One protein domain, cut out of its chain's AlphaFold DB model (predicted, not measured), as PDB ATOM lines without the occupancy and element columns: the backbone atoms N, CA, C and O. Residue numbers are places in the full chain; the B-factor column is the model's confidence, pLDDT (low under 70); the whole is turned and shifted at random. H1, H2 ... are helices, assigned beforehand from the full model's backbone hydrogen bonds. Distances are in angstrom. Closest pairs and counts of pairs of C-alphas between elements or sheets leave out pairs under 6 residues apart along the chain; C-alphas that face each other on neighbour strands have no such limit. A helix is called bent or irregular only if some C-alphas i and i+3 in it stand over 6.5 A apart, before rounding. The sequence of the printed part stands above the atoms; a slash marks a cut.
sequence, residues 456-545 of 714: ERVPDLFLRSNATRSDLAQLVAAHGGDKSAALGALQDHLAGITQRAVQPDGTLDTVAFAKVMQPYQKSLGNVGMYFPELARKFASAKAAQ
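This is residues 456 to 545 of the 714 residues of an uncharacterized protein of Alphaproteobacteria bacterium (UniProt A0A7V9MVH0). H3 and the bent H4 make the long sides of an elongated helical body, H2 packing across one end; H1 crosses H3 and H4b on one side, H5 packs on both from the other. The 90 printed residues include helices H1 to H6, in order, and no named strand: all helix. It is compact, radius of gyration of the C-alphas 12.9 A, spanning 40 by 23 by 21 A.

H1, residues 456 to 464, is irregular: C-alphas 456 and 459 are 7.3 A apart. H2, residues 469 to 478, touches H3, residues 483 to 499, closest C-alphas Val 476 and Lys 483, 5.3 A, with residues 483 to 486 of H3 alone. H4, residues 510 to 530, one helix by its hydrogen bonds, is bent, C-alphas 519 and 522 being 7.2 A apart; arms H4a, residues 510 to 519, irregular with C-alphas 516 and 519 7.2 A apart, and H4b, residues 522 to 530, stand about perpendicular, 79 degrees. H4b and H5, residues 532 to 538, form a hairpin, closest C-alphas Gly 528 and Ala 535, 4.7 A. H6, residues 541 to 545, touches H5 only at the corner, closest C-alphas Phe 538 and Ala 544, 4.8 A. O i to N i+4 pairs are within hydrogen-bond range throughout H2, H3, H5 and H6, and 3 of 5 in H1, 5 of 6 in H4a, 4 of 5 in H4b.

H1 begins at C-alpha 456 (182.355, 134.343, 174.213); H3 is 24.2 A long; H6 ends at C-alpha 545 (175.232, 135.122, 152.980).

The printed part has no cut and no long link; residues 478 to 480 have pLDDT under 70.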
ATOM      1  N   GLU A 456     182.157 133.874 175.581       74.69
ATOM      2  CA  GLU A 456     182.355 134.343 174.213       74.69
ATOM      3  C   GLU A 456     183.545 133.700 173.494       74.69
ATOM      4  O   GLU A 456     183.619 133.698 172.267       74.69
ATOM      5  N   ARG A 457     184.486 133.119 174.244       82.94
ATOM      6  CA  ARG A 457     185.658 132.466 173.666       82.94
ATOM      7  C   ARG A 457     185.451 130.980 173.417       82.94
ATOM      8  O   ARG A 457     186.264 130.398 172.706       82.94
ATOM      9  N   VAL A 458     184.427 130.346 173.992       83.94
ATOM     10  CA  VAL A 458     184.278 128.881 173.982       83.94
ATOM     11  C   VAL A 458     184.214 128.305 172.561       83.94
ATOM     12  O   VAL A 458     185.049 127.449 172.259       83.94
ATOM     13  N   PRO A 459     183.325 128.750 171.649       85.12
ATOM     14  CA  PRO A 459     183.330 128.237 170.276       85.12
ATOM     15  C   PRO A 459     184.621 128.614 169.535       85.12
ATOM     16  O   PRO A 459     185.172 127.830 168.762       85.12
ATOM     17  N   ASP A 460     185.153 129.796 169.848       87.00
ATOM     18  CA  ASP A 460     186.421 130.322 169.354       87.00
ATOM     19  C   ASP A 460     187.611 129.415 169.707       87.00
ATOM     20  O   ASP A 460     188.552 129.309 168.920       87.00
ATOM     21  N   LEU A 461     187.576 128.711 170.845       87.44
ATOM     22  CA  LEU A 461     188.592 127.727 171.210       87.44
ATOM     23  C   LEU A 461     188.648 126.620 170.158       87.44
ATOM     24  O   LEU A 461     189.724 126.338 169.646       87.44
ATOM     25  N   PHE A 462     187.515 126.040 169.771       88.31
ATOM     26  CA  PHE A 462     187.471 124.979 168.759       88.31
ATOM     27  C   PHE A 462     187.732 125.518 167.348       88.31
ATOM     28  O   PHE A 462     188.397 124.876 166.537       88.31
ATOM     29  N   LEU A 463     187.259 126.730 167.060       89.75
ATOM     30  CA  LEU A 463     187.357 127.323 165.733       89.75
ATOM     31  C   LEU A 463     188.667 128.066 165.479       89.75
ATOM     32  O   LEU A 463     188.945 128.336 164.325       89.75
ATOM     33  N   ARG A 464     189.500 128.398 166.471       87.94
ATOM     34  CA  ARG A 464     190.807 129.056 166.243       87.94
ATOM     35  C   ARG A 464     192.008 128.179 166.589       87.94
ATOM     36  O   ARG A 464     193.086 128.405 166.049       87.94
ATOM     37  N   SER A 465     191.861 127.172 167.452       78.69
ATOM     38  CA  SER A 465     193.008 126.430 168.012       78.69
ATOM     39  C   SER A 465     193.639 125.367 167.105       78.69
ATOM     40  O   SER A 465     194.418 124.551 167.588       78.69
ATOM     41  N   ASN A 466     193.376 125.360 165.792       80.31
ATOM     42  CA  ASN A 466     193.754 124.225 164.938       80.31
ATOM     43  C   ASN A 466     193.183 122.900 165.499       80.31
ATOM     44  O   ASN A 466     193.862 121.874 165.449       80.31
ATOM     45  N   ALA A 467     191.952 122.946 166.035       85.31
ATOM     46  CA  ALA A 467     191.316 121.841 166.747       85.31
ATOM     47  C   ALA A 467     191.539 120.506 166.036       85.31
ATOM     48  O   ALA A 467     191.281 120.348 164.836       85.31
ATOM     49  N   THR A 468     192.076 119.556 166.788       87.06
ATOM     50  CA  THR A 468     192.365 118.223 166.285       87.06
ATOM     51  C   THR A 468     191.063 117.451 166.090       87.06
ATOM     52  O   THR A 468     190.012 117.792 166.638       87.06
ATOM     53  N   ARG A 469     191.127 116.338 165.351       88.12
ATOM     54  CA  ARG A 469     190.001 115.396 165.277       88.12
ATOM     55  C   ARG A 469     189.553 114.938 166.671       88.12
ATOM     56  O   ARG A 469     188.365 114.704 166.862       88.12
ATOM     57  N   SER A 470     190.482 114.836 167.627       82.44
ATOM     58  CA  SER A 470     190.171 114.505 169.020       82.44
ATOM     59  C   SER A 470     189.373 115.621 169.693       82.44
ATOM     60  O   SER A 470     188.312 115.332 170.228       82.44
ATOM     61  N   ASP A 471     189.782 116.888 169.578       85.12
ATOM     62  CA  ASP A 471     189.052 118.023 170.174       85.12
ATOM     63  C   ASP A 471     187.619 118.141 169.625       85.12
ATOM     64  O   ASP A 471     186.670 118.396 170.365       85.12
ATOM     65  N   LEU A 472     187.438 117.904 168.322       89.44
ATOM     66  CA  LEU A 472     186.119 117.929 167.680       89.44
ATOM     67  C   LEU A 472     185.275 116.705 168.054       89.44
ATOM     68  O   LEU A 472     184.061 116.820 168.223       89.44
ATOM     69  N   ALA A 473     185.902 115.541 168.238       83.44
ATOM     70  CA  ALA A 473     185.234 114.372 168.797       83.44
ATOM     71  C   ALA A 473     184.828 114.603 170.257       83.44
ATOM     72  O   ALA A 473     183.731 114.201 170.631       83.44
ATOM     73  N   GLN A 474     185.647 115.297 171.056       76.88
ATOM     74  CA  GLN A 474     185.295 115.704 172.417       76.88
ATOM     75  C   GLN A 474     184.093 116.644 172.405       76.88
ATOM     76  O   GLN A 474     183.171 116.419 173.177       76.88
ATOM     77  N   LEU A 475     184.050 117.626 171.495       83.12
ATOM     78  CA  LEU A 475     182.893 118.507 171.318       83.12
ATOM     79  C   LEU A 475     181.620 117.721 170.949       83.12
ATOM     80  O   LEU A 475     180.565 117.936 171.537       83.12
ATOM     81  N   VAL A 476     181.701 116.763 170.023       81.75
ATOM     82  CA  VAL A 476     180.550 115.906 169.679       81.75
ATOM     83  C   VAL A 476     180.142 115.006 170.845       81.75
ATOM     84  O   VAL A 476     178.957 114.889 171.151       81.75
ATOM     85  N   ALA A 477     181.103 114.390 171.533       72.06
ATOM     86  CA  ALA A 477     180.849 113.562 172.709       72.06
ATOM     87  C   ALA A 477     180.182 114.373 173.831       72.06
ATOM     88  O   ALA A 477     179.263 113.887 174.488       72.06
ATOM     89  N   ALA A 478     180.594 115.626 173.993       63.56
ATOM     90  CA  ALA A 478     179.988 116.623 174.860       63.56
ATOM     91  C   ALA A 478     178.520 116.927 174.517       63.56
ATOM     92  O   ALA A 478     177.710 117.127 175.416       63.56
ATOM     93  N   HIS A 479     178.155 116.878 173.238       65.44
ATOM     94  CA  HIS A 479     176.770 116.958 172.771       65.44
ATOM     95  C   HIS A 479     176.054 115.597 172.733       65.44
ATOM     96  O   HIS A 479     175.026 115.451 172.085       65.44
ATOM     97  N   GLY A 480     176.553 114.561 173.409       66.75
ATOM     98  CA  GLY A 480     175.868 113.261 173.398       66.75
ATOM     99  C   GLY A 480     176.156 112.363 172.230       66.75
ATOM    100  O   GLY A 480     175.421 111.408 172.030       66.75
ATOM    101  N   GLY A 481     177.231 112.634 171.499       74.44
ATOM    102  CA  GLY A 481     177.432 112.004 170.206       74.44
ATOM    103  C   GLY A 481     176.608 112.680 169.109       74.44
ATOM    104  O   GLY A 481     176.746 112.298 167.949       74.44
ATOM    105  N   ASP A 482     175.793 113.694 169.437       77.62
ATOM    106  CA  ASP A 482     175.010 114.444 168.459       77.62
ATOM    107  C   ASP A 482     175.917 115.404 167.684       77.62
ATOM    108  O   ASP A 482     176.225 116.532 168.088       77.62
ATOM    109  N   LYS A 483     176.366 114.916 166.528       86.00
ATOM    110  CA  LYS A 483     177.200 115.673 165.602       86.00
ATOM    111  C   LYS A 483     176.477 116.904 165.045       86.00
ATOM    112  O   LYS A 483     177.140 117.904 164.776       86.00
ATOM    113  N   SER A 484     175.153 116.854 164.894       81.06
ATOM    114  CA  SER A 484     174.351 117.953 164.350       81.06
ATOM    115  C   SER A 484     174.209 119.092 165.356       81.06
ATOM    116  O   SER A 484     174.350 120.252 164.978       81.06
ATOM    117  N   ALA A 485     174.020 118.780 166.640       75.25
ATOM    118  CA  ALA A 485     173.988 119.789 167.701       75.25
ATOM    119  C   ALA A 485     175.341 120.509 167.853       75.25
ATOM    120  O   ALA A 485     175.387 121.739 167.905       75.25
ATOM    121  N   ALA A 486     176.448 119.755 167.842       82.25
ATOM    122  CA  ALA A 486     177.795 120.327 167.858       82.25
ATOM    123  C   ALA A 486     178.056 121.222 166.635       82.25
ATOM    124  O   ALA A 486     178.614 122.311 166.759       82.25
ATOM    125  N   LEU A 487     177.622 120.777 165.451       87.31
ATOM    126  CA  LEU A 487     177.695 121.562 164.223       87.31
ATOM    127  C   LEU A 487     176.885 122.859 164.330       87.31
ATOM    128  O   LEU A 487     177.395 123.906 163.940       87.31
ATOM    129  N   GLY A 488     175.663 122.802 164.866       82.31
ATOM    130  CA  GLY A 488     174.801 123.969 165.068       82.31
ATOM    131  C   GLY A 488     175.474 125.043 165.921       82.31
ATOM    132  O   GLY A 488     175.570 126.186 165.492       82.31
ATOM    133  N   ALA A 489     176.069 124.660 167.055       81.12
ATOM    134  CA  ALA A 489     176.784 125.597 167.926       81.12
ATOM    135  C   ALA A 489     177.967 126.296 167.222       81.12
ATOM    136  O   ALA A 489     178.204 127.489 167.416       81.12
ATOM    137  N   LEU A 490     178.707 125.568 166.374       89.69
ATOM    138  CA  LEU A 490     179.791 126.144 165.572       89.69
ATOM    139  C   LEU A 490     179.259 127.044 164.441       89.69
ATOM    140  O   LEU A 490     179.882 128.063 164.135       89.69
ATOM    141  N   GLN A 491     178.126 126.682 163.824       89.69
ATOM    142  CA  GLN A 491     177.451 127.488 162.796       89.69
ATOM    143  C   GLN A 491     176.949 128.812 163.370       89.69
ATOM    144  O   GLN A 491     177.211 129.849 162.767       89.69
ATOM    145  N   ASP A 492     176.309 128.789 164.538       83.19
ATOM    146  CA  ASP A 492     175.792 129.981 165.219       83.19
ATOM    147  C   ASP A 492     176.906 130.983 165.537       83.19
ATOM    148  O   ASP A 492     176.764 132.181 165.287       83.19
ATOM    149  N   HIS A 493     178.054 130.490 166.009       89.38
ATOM    150  CA  HIS A 493     179.214 131.341 166.274       89.38
ATOM    151  C   HIS A 493     179.771 131.987 165.003       89.38
ATOM    152  O   HIS A 493     179.986 133.199 164.956       89.38
ATOM    153  N   LEU A 494     179.991 131.200 163.943       90.94
ATOM    154  CA  LEU A 494     180.474 131.751 162.675       90.94
ATOM    155  C   LEU A 494     179.452 132.707 162.054       90.94
ATOM    156  O   LEU A 494     179.846 133.740 161.518       90.94
ATOM    157  N   ALA A 495     178.154 132.434 162.187       89.81
ATOM    158  CA  ALA A 495     177.104 133.359 161.783       89.81
ATOM    159  C   ALA A 495     177.246 134.709 162.511       89.81
ATOM    160  O   ALA A 495     177.346 135.736 161.842       89.81
ATOM    161  N   GLY A 496     177.388 134.720 163.841       86.69
ATOM    162  CA  GLY A 496     177.605 135.951 164.619       86.69
ATOM    163  C   GLY A 496     178.881 136.719 164.237       86.69
ATOM    164  O   GLY A 496     178.894 137.951 164.183       86.69
ATOM    165  N   ILE A 497     179.961 136.011 163.890       90.69
ATOM    166  CA  ILE A 497     181.190 136.624 163.359       90.69
ATOM    167  C   ILE A 497     180.936 137.267 161.991       90.69
ATOM    168  O   ILE A 497     181.315 138.418 161.764       90.69
ATOM    169  N   THR A 498     180.289 136.538 161.081       91.50
ATOM    170  CA  THR A 498     180.038 136.996 159.706       91.50
ATOM    171  C   THR A 498     179.032 138.134 159.619       91.50
ATOM    172  O   THR A 498     179.185 138.995 158.761       91.50
ATOM    173  N   GLN A 499     178.074 138.222 160.543       90.00
ATOM    174  CA  GLN A 499     177.135 139.343 160.600       90.00
ATOM    175  C   GLN A 499     177.820 140.700 160.795       90.00
ATOM    176  O   GLN A 499     177.316 141.711 160.320       90.00
ATOM    177  N   ARG A 500     179.019 140.741 161.393       90.69
ATOM    178  CA  ARG A 500     179.821 141.977 161.508       90.69
ATOM    179  C   ARG A 500     180.325 142.499 160.159       90.69
ATOM    180  O   ARG A 500     180.829 143.616 160.094       90.69
ATOM    181  N   ALA A 501     180.243 141.678 159.114       92.94
ATOM    182  CA  ALA A 501     180.575 142.027 157.740       92.94
ATOM    183  C   ALA A 501     179.334 142.314 156.878       92.94
ATOM    184  O   ALA A 501     179.485 142.569 155.686       92.94
ATOM    185  N   VAL A 502     178.120 142.263 157.435       91.38
ATOM    186  CA  VAL A 502     176.894 142.615 156.706       91.38
ATOM    187  C   VAL A 502     176.783 144.139 156.614       91.38
ATOM    188  O   VAL A 502     176.928 144.850 157.608       91.38
ATOM    189  N   GLN A 503     176.565 144.645 155.406       89.81
ATOM    190  CA  GLN A 503     176.333 146.052 155.113       89.81
ATOM    191  C   GLN A 503     174.921 146.476 155.556       89.81
ATOM    192  O   GLN A 503     174.048 145.628 155.744       89.81
ATOM    193  N   PRO A 504     174.641 147.789 155.687       89.50
ATOM    194  CA  PRO A 504     173.311 148.277 156.064       89.50
ATOM    195  C   PRO A 504     172.170 147.851 155.125       89.50
ATOM    196  O   PRO A 504     171.010 147.922 155.513       89.50
ATOM    197  N   ASP A 505     172.479 147.433 153.895       85.88
ATOM    198  CA  ASP A 505     171.505 146.914 152.928       85.88
ATOM    199  C   ASP A 505     171.226 145.403 153.079       85.88
ATOM    200  O   ASP A 505     170.450 144.837 152.309       85.88
ATOM    201  N   GLY A 506     171.843 144.747 154.070       85.12
ATOM    202  CA  GLY A 506     171.702 143.318 154.346       85.12
ATOM    203  C   GLY A 506     172.636 142.414 153.536       85.12
ATOM    204  O   GLY A 506     172.609 141.196 153.731       85.12
ATOM    205  N   THR A 507     173.474 142.972 152.655       90.69
ATOM    206  CA  THR A 507     174.431 142.201 151.851       90.69
ATOM    207  C   THR A 507     175.787 142.059 152.545       90.69
ATOM    208  O   THR A 507     176.244 142.950 153.253       90.69
ATOM    209  N   LEU A 508     176.460 140.923 152.368       91.38
ATOM    210  CA  LEU A 508     177.772 140.678 152.963       91.38
ATOM    211  C   LEU A 508     178.874 141.420 152.197       91.38
ATOM    212  O   LEU A 508     179.141 141.129 151.027       91.38
ATOM    213  N   ASP A 509     179.596 142.302 152.883       95.88
ATOM    214  CA  ASP A 509     180.812 142.915 152.360       95.88
ATOM    215  C   ASP A 509     181.914 141.853 152.243       95.88
ATOM    216  O   ASP A 509     182.403 141.308 153.235       95.88
ATOM    217  N   THR A 510     182.327 141.557 151.011       95.81
ATOM    218  CA  THR A 510     183.329 140.517 150.732       95.81
ATOM    219  C   THR A 510     184.693 140.777 151.384       95.81
ATOM    220  O   THR A 510     185.352 139.826 151.814       95.81
ATOM    221  N   VAL A 511     185.113 142.041 151.500       95.81
ATOM    222  CA  VAL A 511     186.403 142.433 152.083       95.81
ATOM    223  C   VAL A 511     186.322 142.365 153.603       95.81
ATOM    224  O   VAL A 511     187.211 141.796 154.246       95.81
ATOM    225  N   ALA A 512     185.238 142.880 154.191       94.38
ATOM    226  CA  ALA A 512     185.008 142.769 155.627       94.38
ATOM    227  C   ALA A 512     184.862 141.300 156.049       94.38
ATOM    228  O   ALA A 512     185.461 140.895 157.046       94.38
ATOM    229  N   PHE A 513     184.163 140.479 155.255       95.94
ATOM    230  CA  PHE A 513     184.026 139.040 155.475       95.94
ATOM    231  C   PHE A 513     185.384 138.340 155.486       95.94
ATOM    232  O   PHE A 513     185.705 137.627 156.436       95.94
ATOM    233  N   ALA A 514     186.218 138.574 154.465       95.81
ATOM    234  CA  ALA A 514     187.553 137.988 154.400       95.81
ATOM    235  C   ALA A 514     188.397 138.364 155.631       95.81
ATOM    236  O   ALA A 514     189.086 137.510 156.191       95.81
ATOM    237  N   LYS A 515     188.289 139.615 156.097       96.62
ATOM    238  CA  LYS A 515     188.984 140.107 157.292       96.62
ATOM    239  C   LYS A 515     188.507 139.422 158.576       96.62
ATOM    240  O   LYS A 515     189.343 138.983 159.361       96.62
ATOM    241  N   VAL A 516     187.193 139.308 158.801       94.56
ATOM    242  CA  VAL A 516     186.665 138.660 160.021       94.56
ATOM    243  C   VAL A 516     186.863 137.143 160.009       94.56
ATOM    244  O   VAL A 516     187.031 136.550 161.072       94.56
ATOM    245  N   MET A 517     186.915 136.522 158.825       95.56
ATOM    246  CA  MET A 517     187.127 135.079 158.674       95.56
ATOM    247  C   MET A 517     188.598 134.654 158.677       95.56
ATOM    248  O   MET A 517     188.876 133.477 158.905       95.56
ATOM    249  N   GLN A 518     189.547 135.576 158.475       95.38
ATOM    250  CA  GLN A 518     190.985 135.282 158.439       95.38
ATOM    251  C   GLN A 518     191.473 134.403 159.616       95.38
ATOM    252  O   GLN A 518     192.184 133.430 159.353       95.38
ATOM    253  N   PRO A 519     191.079 134.639 160.890       94.31
ATOM    254  CA  PRO A 519     191.524 133.807 162.015       94.31
ATOM    255  C   PRO A 519     191.024 132.355 161.962       94.31
ATOM    256  O   PRO A 519     191.580 131.492 162.637       94.31
ATOM    257  N   TYR A 520     189.981 132.088 161.172       93.88
ATOM    258  CA  TYR A 520     189.288 130.804 161.092       93.88
ATOM    259  C   TYR A 520     189.628 130.017 159.822       93.88
ATOM    260  O   TYR A 520     189.324 128.835 159.739       93.88
ATOM    261  N   GLN A 521     190.265 130.621 158.816       91.12
ATOM    262  CA  GLN A 521     190.518 129.944 157.534       91.12
ATOM    263  C   GLN A 521     191.370 128.678 157.689       91.12
ATOM    264  O   GLN A 521     191.070 127.646 157.089       91.12
ATOM    265  N   LYS A 522     192.413 128.731 158.528       89.19
ATOM    266  CA  LYS A 522     193.314 127.590 158.755       89.19
ATOM    267  C   LYS A 522     192.604 126.434 159.460       89.19
ATOM    268  O   LYS A 522     192.725 125.279 159.058       89.19
ATOM    269  N   SER A 523     191.853 126.747 160.509       89.00
ATOM    270  CA  SER A 523     191.116 125.768 161.303       89.00
ATOM    271  C   SER A 523     189.906 125.223 160.558       89.00
ATOM    272  O   SER A 523     189.641 124.038 160.692       89.00
ATOM    273  N   LEU A 524     189.221 126.015 159.727       90.69
ATOM    274  CA  LEU A 524     188.136 125.543 158.863       90.69
ATOM    275  C   LEU A 524     188.591 124.458 157.884       90.69
ATOM    276  O   LEU A 524     187.761 123.654 157.480       90.69
ATOM    277  N   GLY A 525     189.885 124.359 157.566       88.94
ATOM    278  CA  GLY A 525     190.435 123.182 156.887       88.94
ATOM    279  C   GLY A 525     190.277 121.906 157.724       88.94
ATOM    280  O   GLY A 525     189.669 120.936 157.280       88.94
ATOM    281  N   ASN A 526     190.752 121.922 158.974       87.94
ATOM    282  CA  ASN A 526     190.675 120.772 159.887       87.94
ATOM    283  C   ASN A 526     189.247 120.489 160.370       87.94
ATOM    284  O   ASN A 526     188.767 119.358 160.299       87.94
ATOM    285  N   VAL A 527     188.555 121.529 160.829       90.06
ATOM    286  CA  VAL A 527     187.152 121.491 161.243       90.06
ATOM    287  C   VAL A 527     186.284 121.079 160.064       90.06
ATOM    288  O   VAL A 527     185.384 120.274 160.251       90.06
ATOM    289  N   GLY A 528     186.591 121.531 158.848       89.25
ATOM    290  CA  GLY A 528     185.899 121.150 157.620       89.25
ATOM    291  C   GLY A 528     186.030 119.676 157.263       89.25
ATOM    292  O   GLY A 528     185.064 119.086 156.795       89.25
ATOM    293  N   MET A 529     187.166 119.032 157.546       91.38
ATOM    294  CA  MET A 529     187.270 117.576 157.375       91.38
ATOM    295  C   MET A 529     186.299 116.821 158.292       91.38
ATOM    296  O   MET A 529     185.767 115.778 157.915       91.38
ATOM    297  N   TYR A 530     186.048 117.341 159.495       91.81
ATOM    298  CA  TYR A 530     185.136 116.716 160.451       91.81
ATOM    299  C   TYR A 530     183.670 117.139 160.244       91.81
ATOM    300  O   TYR A 530     182.757 116.318 160.362       91.81
ATOM    301  N   PHE A 531     183.455 118.406 159.893       94.38
ATOM    302  CA  PHE A 531     182.187 119.095 159.664       94.38
ATOM    303  C   PHE A 531     182.187 119.758 158.269       94.38
ATOM    304  O   PHE A 531     182.276 120.985 158.159       94.38
ATOM    305  N   PRO A 532     182.072 118.974 157.182       93.75
ATOM    306  CA  PRO A 532     182.214 119.487 155.812       93.75
ATOM    307  C   PRO A 532     181.168 120.540 155.448       93.75
ATOM    308  O   PRO A 532     181.448 121.456 154.675       93.75
ATOM    309  N   GLU A 533     179.978 120.459 156.039       91.50
ATOM    310  CA  GLU A 533     178.929 121.459 155.852       91.50
ATOM    311  C   GLU A 533     179.314 122.828 156.409       91.50
ATOM    312  O   GLU A 533     179.018 123.835 155.772       91.50
ATOM    313  N   LEU A 534     180.008 122.883 157.553       93.06
ATOM    314  CA  LEU A 534     180.473 124.144 158.132       93.06
ATOM    315  C   LEU A 534     181.448 124.836 157.179       93.06
ATOM    316  O   LEU A 534     181.277 126.006 156.849       93.06
ATOM    317  N   ALA A 535     182.435 124.084 156.682       93.25
ATOM    318  CA  ALA A 535     183.393 124.606 155.719       93.25
ATOM    319  C   ALA A 535     182.699 125.066 154.436       93.25
ATOM    320  O   ALA A 535     182.995 126.152 153.957       93.25
ATOM    321  N   ARG A 536     181.728 124.307 153.910       94.00
ATOM    322  CA  ARG A 536     180.975 124.694 152.705       94.00
ATOM    323  C   ARG A 536     180.172 125.981 152.909       94.00
ATOM    324  O   ARG A 536     180.238 126.870 152.064       94.00
ATOM    325  N   LYS A 537     179.445 126.084 154.026       93.00
ATOM    326  CA  LYS A 537     178.602 127.238 154.374       93.00
ATOM    327  C   LYS A 537     179.413 128.522 154.548       93.00
ATOM    328  O   LYS A 537     178.937 129.583 154.175       93.00
ATOM    329  N   PHE A 538     180.650 128.429 155.030       94.75
ATOM    330  CA  PHE A 538     181.506 129.592 155.294       94.75
ATOM    331  C   PHE A 538     182.748 129.680 154.386       94.75
ATOM    332  O   PHE A 538     183.648 130.474 154.650       94.75
ATOM    333  N   ALA A 539     182.798 128.912 153.289       92.69
ATOM    334  CA  ALA A 539     183.921 128.908 152.341       92.69
ATOM    335  C   ALA A 539     184.058 130.223 151.558       92.69
ATOM    336  O   ALA A 539     185.132 130.549 151.060       92.69
ATOM    337  N   SER A 540     182.958 130.960 151.394       95.31
ATOM    338  CA  SER A 540     182.918 132.210 150.639       95.31
ATOM    339  C   SER A 540     181.859 133.150 151.197       95.31
ATOM    340  O   SER A 540     180.903 132.701 151.829       95.31
ATOM    341  N   ALA A 541     181.988 134.442 150.889       93.81
ATOM    342  CA  ALA A 541     181.001 135.451 151.258       93.81
ATOM    343  C   ALA A 541     179.590 135.096 150.754       93.81
ATOM    344  O   ALA A 541     178.620 135.198 151.493       93.81
ATOM    345  N   LYS A 542     179.470 134.591 149.518       94.69
ATOM    346  CA  LYS A 542     178.178 134.187 148.941       94.69
ATOM    347  C   LYS A 542     177.539 133.011 149.687       94.69
ATOM    348  O   LYS A 542     176.338 133.024 149.933       94.69
ATOM    349  N   ALA A 543     178.329 131.994 150.036       92.06
ATOM    350  CA  ALA A 543     177.831 130.849 150.801       92.06
ATOM    351  C   ALA A 543     177.435 131.257 152.232       92.06
ATOM    352  O   ALA A 543     176.394 130.823 152.732       92.06
ATOM    353  N   ALA A 544     178.230 132.139 152.848       92.25
ATOM    354  CA  ALA A 544     177.954 132.666 154.177       92.25
ATOM    355  C   ALA A 544     176.676 133.512 154.174       92.25
ATOM    356  O   ALA A 544     175.826 133.297 155.030       92.25
ATOM    357  N   GLN A 545     176.481 134.377 153.170       92.69
ATOM    358  CA  GLN A 545     175.232 135.122 152.980       92.69
ATOM    359  C   GLN A 545     174.034 134.177 152.884       92.69
ATOM    360  O   GLN A 545     173.076 134.352 153.620       92.69
TER     361      GLN A 545